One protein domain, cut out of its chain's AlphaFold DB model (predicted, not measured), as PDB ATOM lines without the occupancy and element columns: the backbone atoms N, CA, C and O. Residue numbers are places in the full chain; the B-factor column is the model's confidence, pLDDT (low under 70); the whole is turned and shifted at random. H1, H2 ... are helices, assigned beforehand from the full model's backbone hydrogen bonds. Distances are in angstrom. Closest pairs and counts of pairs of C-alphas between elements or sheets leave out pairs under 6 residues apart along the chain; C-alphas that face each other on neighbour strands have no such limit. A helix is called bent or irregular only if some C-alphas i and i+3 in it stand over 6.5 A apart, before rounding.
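What this domain is: This is residues 27 to 74 of the 281 residues of the protein "UBC core domain-containing protein" of Fibularhizoctonia sp. CBS 109695 (UniProt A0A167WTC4). You are looking at a long helical hairpin: two helices, H1 and H2, run side by side in opposite ways, and a turn of chain joins them at one end. The two helices make the length of the rod, with few contacts between them, and residues 45 to 54, of which 52 to 54 belong to H2, stick out at the joined end. The printed part has 48 residues with two named helices, H1 then H2, and no named strand; its class is all helix. It is loose, with a radius of gyration of the C-alphas of 12.3 A, and spans 37 by 18 by 7 A.

How they stand to each other: Start with H1, residues 27 to 45, and go on to H2, residues 52 to 72; the two form a helical hairpin. They only just touch, with 3 pairs of C-alphas within 8 A. Look for the closest C-alphas at Thr 33 and Ala 69, 7.4 A apart. H1 touches H2 with residues 33 to 37 alone, and H2 touches H1 with residues 62 to 69 alone. Their lines stand at a shallow tilt of 11 degrees, opposite ways, and their centres are 12.8 A apart. In the backbone, 13 of 15 O i to N i+4 pairs of H1 and 15 of 17 of H2 are within hydrogen-bond range.

Where its parts are: Find C-alpha 27 at (33.397, 14.269, 38.239); from there H1 runs 28.6 A to C-alpha 45 at (5.361, 17.658, 42.549). H1 is neither bent nor irregular, but only just: C-alphas 28 and 31 are 6.0 A apart. H2 begins at C-alpha 52 and runs 31.0 A to C-alpha 72 at (30.986, 24.700, 43.388). H2 is only just irregular, with C-alphas 53 and 56 at 6.7 A.

The domain as a whole: The two C-alphas farthest apart are those of Glu 49 and Asp 74, 37.7 A. The printed part has no cut, and the link from H1 to H2, 6 residues, is short. The mean pLDDT of the printed part is 75.4; look for values under 70 at residues 27 to 31, residue 34 and residues 70 to 74.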
ATOM      1  N   GLU A  27      34.352  14.335  39.359       46.09
ATOM      2  CA  GLU A  27      33.397  14.269  38.239       46.09
ATOM      3  C   GLU A  27      32.130  13.475  38.585       46.09
ATOM      4  O   GLU A  27      31.034  13.854  38.178       46.09
ATOM      5  N   THR A  28      32.233  12.458  39.447       49.97
ATOM      6  CA  THR A  28      31.075  11.668  39.898       49.97
ATOM      7  C   THR A  28      30.107  12.445  40.795       49.97
ATOM      8  O   THR A  28      28.980  11.995  40.994       49.97
ATOM      9  N   ASN A  29      30.530  13.593  41.343       56.75
ATOM     10  CA  ASN A  29      29.754  14.364  42.322       56.75
ATOM     11  C   ASN A  29      28.791  15.382  41.682       56.75
ATOM     12  O   ASN A  29      27.716  15.639  42.215       56.75
ATOM     13  N   LYS A  30      29.138  15.949  40.518       57.81
ATOM     14  CA  LYS A  30      28.295  16.966  39.854       57.81
ATOM     15  C   LYS A  30      27.003  16.364  39.308       57.81
ATOM     16  O   LYS A  30      25.904  16.877  39.522       57.81
ATOM     17  N   ASP A  31      27.151  15.205  38.679       61.56
ATOM     18  CA  ASP A  31      26.046  14.442  38.119       61.56
ATOM     19  C   ASP A  31      25.077  13.951  39.205       61.56
ATOM     20  O   ASP A  31      23.868  13.878  38.985       61.56
ATOM     21  N   THR A  32      25.590  13.657  40.403       74.12
ATOM     22  CA  THR A  32      24.780  13.235  41.550       74.12
ATOM     23  C   THR A  32      24.014  14.398  42.168       74.12
ATOM     24  O   THR A  32      22.832  14.224  42.453       74.12
ATOM     25  N   THR A  33      24.599  15.592  42.309       71.81
ATOM     26  CA  THR A  33      23.881  16.756  42.862       71.81
ATOM     27  C   THR A  33      22.727  17.203  41.962       71.81
ATOM     28  O   THR A  33      21.615  17.390  42.451       71.81
ATOM     29  N   SER A  34      22.936  17.301  40.643       69.19
ATOM     30  CA  SER A  34      21.857  17.666  39.708       69.19
ATOM     31  C   SER A  34      20.733  16.620  39.690       69.19
ATOM     32  O   SER A  34      19.551  16.970  39.717       69.19
ATOM     33  N   LYS A  35      21.081  15.323  39.717       75.94
ATOM     34  CA  LYS A  35      20.105  14.222  39.822       75.94
ATOM     35  C   LYS A  35      19.329  14.261  41.139       75.94
ATOM     36  O   LYS A  35      18.120  14.053  41.115       75.94
ATOM     37  N   LEU A  36      19.988  14.573  42.257       77.50
ATOM     38  CA  LEU A  36      19.344  14.721  43.565       77.50
ATOM     39  C   LEU A  36      18.363  15.896  43.582       77.50
ATOM     40  O   LEU A  36      17.227  15.712  44.001       77.50
ATOM     41  N   ILE A  37      18.746  17.066  43.056       76.94
ATOM     42  CA  ILE A  37      17.853  18.236  42.976       76.94
ATOM     43  C   ILE A  37      16.621  17.918  42.117       76.94
ATOM     44  O   ILE A  37      15.492  18.155  42.544       76.94
ATOM     45  N   LYS A  38      16.817  17.321  40.932       76.12
ATOM     46  CA  LYS A  38      15.709  16.914  40.050       76.12
ATOM     47  C   LYS A  38      14.807  15.864  40.702       76.12
ATOM     48  O   LYS A  38      13.588  15.955  40.576       76.12
ATOM     49  N   GLY A  39      15.391  14.900  41.414       82.50
ATOM     50  CA  GLY A  39      14.661  13.887  42.173       82.50
ATOM     51  C   GLY A  39      13.808  14.495  43.285       82.50
ATOM     52  O   GLY A  39      12.627  14.170  43.386       82.50
ATOM     53  N   SER A  40      14.363  15.430  44.059       80.69
ATOM     54  CA  SER A  40      13.632  16.142  45.111       80.69
ATOM     55  C   SER A  40      12.478  16.973  44.548       80.69
ATOM     56  O   SER A  40      11.376  16.914  45.080       80.69
ATOM     57  N   ILE A  41      12.682  17.690  43.434       78.38
ATOM     58  CA  ILE A  41      11.608  18.447  42.764       78.38
ATOM     59  C   ILE A  41      10.490  17.509  42.288       78.38
ATOM     60  O   ILE A  41       9.316  17.796  42.505       78.38
ATOM     61  N   ALA A  42      10.834  16.369  41.685       79.44
ATOM     62  CA  ALA A  42       9.845  15.390  41.235       79.44
ATOM     63  C   ALA A  42       9.032  14.800  42.401       79.44
ATOM     64  O   ALA A  42       7.819  14.639  42.282       79.44
ATOM     65  N   GLN A  43       9.678  14.524  43.540       82.81
ATOM     66  CA  GLN A  43       8.997  14.062  44.752       82.81
ATOM     67  C   GLN A  43       8.039  15.116  45.312       82.81
ATOM     68  O   GLN A  43       6.952  14.766  45.755       82.81
ATOM     69  N   LEU A  44       8.406  16.396  45.249       80.75
ATOM     70  CA  LEU A  44       7.561  17.499  45.707       80.75
ATOM     71  C   LEU A  44       6.328  17.705  44.828       80.75
ATOM     72  O   LEU A  44       5.241  17.918  45.353       80.75
ATOM     73  N   ILE A  45       6.479  17.588  43.505       80.94
ATOM     74  CA  ILE A  45       5.361  17.658  42.549       80.94
ATOM     75  C   ILE A  45       4.372  16.502  42.766       80.94
ATOM     76  O   ILE A  45       3.179  16.657  42.526       80.94
ATOM     77  N   ALA A  46       4.853  15.348  43.234       86.94
ATOM     78  CA  ALA A  46       4.019  14.178  43.488       86.94
ATOM     79  C   ALA A  46       3.173  14.275  44.775       86.94
ATOM     80  O   ALA A  46       2.354  13.388  45.010       86.94
ATOM     81  N   ILE A  47       3.354  15.308  45.610       89.50
ATOM     82  CA  ILE A  47       2.564  15.495  46.833       89.50
ATOM     83  C   ILE A  47       1.250  16.210  46.463       89.50
ATOM     84  O   ILE A  47       1.290  17.379  46.081       89.50
ATOM     85  N   PRO A  48       0.085  15.542  46.581       88.56
ATOM     86  CA  PRO A  48      -1.184  16.048  46.051       88.56
ATOM     87  C   PRO A  48      -1.701  17.311  46.754       88.56
ATOM     88  O   PRO A  48      -2.459  18.063  46.152       88.56
ATOM     89  N   GLU A  49      -1.271  17.576  47.991       90.06
ATOM     90  CA  GLU A  49      -1.637  18.782  48.741       90.06
ATOM     91  C   GLU A  49      -0.436  19.297  49.539       90.06
ATOM     92  O   GLU A  49      -0.273  19.012  50.727       90.06
ATOM     93  N   LEU A  50       0.451  20.039  48.875       86.19
ATOM     94  CA  LEU A  50       1.526  20.744  49.565       86.19
ATOM     95  C   LEU A  50       0.935  21.981  50.272       86.19
ATOM     96  O   LEU A  50       0.358  22.836  49.592       86.19
ATOM     97  N   PRO A  51       1.073  22.138  51.603       89.62
ATOM     98  CA  PRO A  51       0.581  23.327  52.289       89.62
ATOM     99  C   PRO A  51       1.243  24.584  51.718       89.62
ATOM    100  O   PRO A  51       2.472  24.664  51.638       89.62
ATOM    101  N   THR A  52       0.453  25.602  51.371       83.31
ATOM    102  CA  THR A  52       0.946  26.872  50.801       83.31
ATOM    103  C   THR A  52       1.969  27.567  51.700       83.31
ATOM    104  O   THR A  52       2.894  28.202  51.203       83.31
ATOM    105  N   SER A  53       1.866  27.381  53.020       88.56
ATOM    106  CA  SER A  53       2.836  27.886  54.001       88.56
ATOM    107  C   SER A  53       4.219  27.231  53.910       88.56
ATOM    108  O   SER A  53       5.203  27.827  54.339       88.56
ATOM    109  N   SER A  54       4.314  26.020  53.354       84.81
ATOM    110  CA  SER A  54       5.565  25.254  53.244       84.81
ATOM    111  C   SER A  54       6.280  25.468  51.909       84.81
ATOM    112  O   SER A  54       7.468  25.181  51.797       84.81
ATOM    113  N   PHE A  55       5.578  25.988  50.899       81.06
ATOM    114  CA  PHE A  55       6.111  26.127  49.546       81.06
ATOM    115  C   PHE A  55       7.235  27.167  49.446       81.06
ATOM    116  O   PHE A  55       8.258  26.897  48.824       81.06
ATOM    117  N   GLY A  56       7.079  28.323  50.101       84.12
ATOM    118  CA  GLY A  56       8.091  29.389  50.111       84.12
ATOM    119  C   GLY A  56       9.441  28.932  50.686       84.12
ATOM    120  O   GLY A  56      10.422  28.904  49.947       84.12
ATOM    121  N   PRO A  57       9.493  28.468  51.952       87.19
ATOM    122  CA  PRO A  57      10.739  28.006  52.575       87.19
ATOM    123  C   PRO A  57      11.435  26.871  51.809       87.19
ATOM    124  O   PRO A  57      12.661  26.764  51.791       87.19
ATOM    125  N   LEU A  58      10.649  26.010  51.165       82.56
ATOM    126  CA  LEU A  58      11.146  24.912  50.348       82.56
ATOM    127  C   LEU A  58      11.789  25.400  49.042       82.56
ATOM    128  O   LEU A  58      12.861  24.917  48.676       82.56
ATOM    129  N   LEU A  59      11.154  26.355  48.357       80.75
ATOM    130  CA  LEU A  59      11.718  27.019  47.181       80.75
ATOM    131  C   LEU A  59      13.026  27.725  47.522       80.75
ATOM    132  O   LEU A  59      14.000  27.557  46.792       80.75
ATOM    133  N   ASP A  60      13.069  28.436  48.648       81.88
ATOM    134  CA  ASP A  60      14.278  29.106  49.127       81.88
ATOM    135  C   ASP A  60      15.396  28.089  49.393       81.88
ATOM    136  O   ASP A  60      16.515  28.254  48.909       81.88
ATOM    137  N   THR A  61      15.076  26.969  50.050       86.19
ATOM    138  CA  THR A  61      16.044  25.893  50.323       86.19
ATOM    139  C   THR A  61      16.580  25.258  49.035       86.19
ATOM    140  O   THR A  61      17.783  25.019  48.909       86.19
ATOM    141  N   LEU A  62      15.713  24.984  48.054       80.50
ATOM    142  CA  LEU A  62      16.120  24.440  46.754       80.50
ATOM    143  C   LEU A  62      16.958  25.440  45.956       80.50
ATOM    144  O   LEU A  62      17.933  25.053  45.314       80.50
ATOM    145  N   HIS A  63      16.599  26.718  46.008       79.44
ATOM    146  CA  HIS A  63      17.321  27.794  45.349       79.44
ATOM    147  C   HIS A  63      18.702  28.028  45.977       79.44
ATOM    148  O   HIS A  63      19.679  28.183  45.246       79.44
ATOM    149  N   ASP A  64      18.823  27.966  47.301       79.88
ATOM    150  CA  ASP A  64      20.102  28.070  48.006       79.88
ATOM    151  C   ASP A  64      20.987  26.843  47.765       79.88
ATOM    152  O   ASP A  64      22.195  26.982  47.539       79.88
ATOM    153  N   ALA A  65      20.397  25.644  47.723       79.25
ATOM    154  CA  ALA A  65      21.097  24.425  47.325       79.25
ATOM    155  C   ALA A  65      21.589  24.512  45.873       79.25
ATOM    156  O   ALA A  65      22.736  24.162  45.588       79.25
ATOM    157  N   TYR A  66      20.762  25.035  44.964       78.12
ATOM    158  CA  TYR A  66      21.135  25.272  43.572       78.12
ATOM    159  C   TYR A  66      22.262  26.302  43.456       78.12
ATOM    160  O   TYR A  66      23.275  26.019  42.828       78.12
ATOM    161  N   LYS A  67      22.156  27.461  44.118       72.25
ATOM    162  CA  LYS A  67      23.222  28.477  44.159       72.25
ATOM    163  C   LYS A  67      24.531  27.916  44.701       72.25
ATOM    164  O   LYS A  67      25.585  28.170  44.131       72.25
ATOM    165  N   SER A  68      24.465  27.134  45.775       74.12
ATOM    166  CA  SER A  68      25.643  26.504  46.376       74.12
ATOM    167  C   SER A  68      26.273  25.470  45.440       74.12
ATOM    168  O   SER A  68      27.495  25.402  45.336       74.12
ATOM    169  N   ALA A  69      25.456  24.707  44.708       70.00
ATOM    170  CA  ALA A  69      25.927  23.781  43.681       70.00
ATOM    171  C   ALA A  69      26.559  24.513  42.484       70.00
ATOM    172  O   ALA A  69      27.627  24.115  42.029       70.00
ATOM    173  N   VAL A  70      25.959  25.617  42.029       63.69
ATOM    174  CA  VAL A  70      26.491  26.462  40.946       63.69
ATOM    175  C   VAL A  70      27.807  27.134  41.353       63.69
ATOM    176  O   VAL A  70      28.716  27.217  40.543       63.69
ATOM    177  N   LEU A  71      27.969  27.563  42.608       57.72
ATOM    178  CA  LEU A  71      29.234  28.133  43.098       57.72
ATOM    179  C   LEU A  71      30.360  27.090  43.232       57.72
ATOM    180  O   LEU A  71      31.534  27.443  43.141       57.72
ATOM    181  N   LEU A  72      30.023  25.811  43.434       56.59
ATOM    182  CA  LEU A  72      30.986  24.700  43.388       56.59
ATOM    183  C   LEU A  72      31.411  24.358  41.951       56.59
ATOM    184  O   LEU A  72      32.477  23.773  41.734       56.59
ATOM    185  N   GLU A  73      30.606  24.737  40.963       51.28
ATOM    186  CA  GLU A  73      31.005  24.791  39.565       51.28
ATOM    187  C   GLU A  73      31.747  26.100  39.320       51.28
ATOM    188  O   GLU A  73      31.190  27.027  38.752       51.28
ATOM    189  N   ASP A  74      33.008  26.185  39.759       47.59
ATOM    190  CA  ASP A  74      33.853  27.350  39.485       47.59
ATOM    191  C   ASP A  74      33.744  27.726  37.988       47.59
ATOM    192  O   ASP A  74      34.244  26.965  37.140       47.59
TER     193      ASP A  74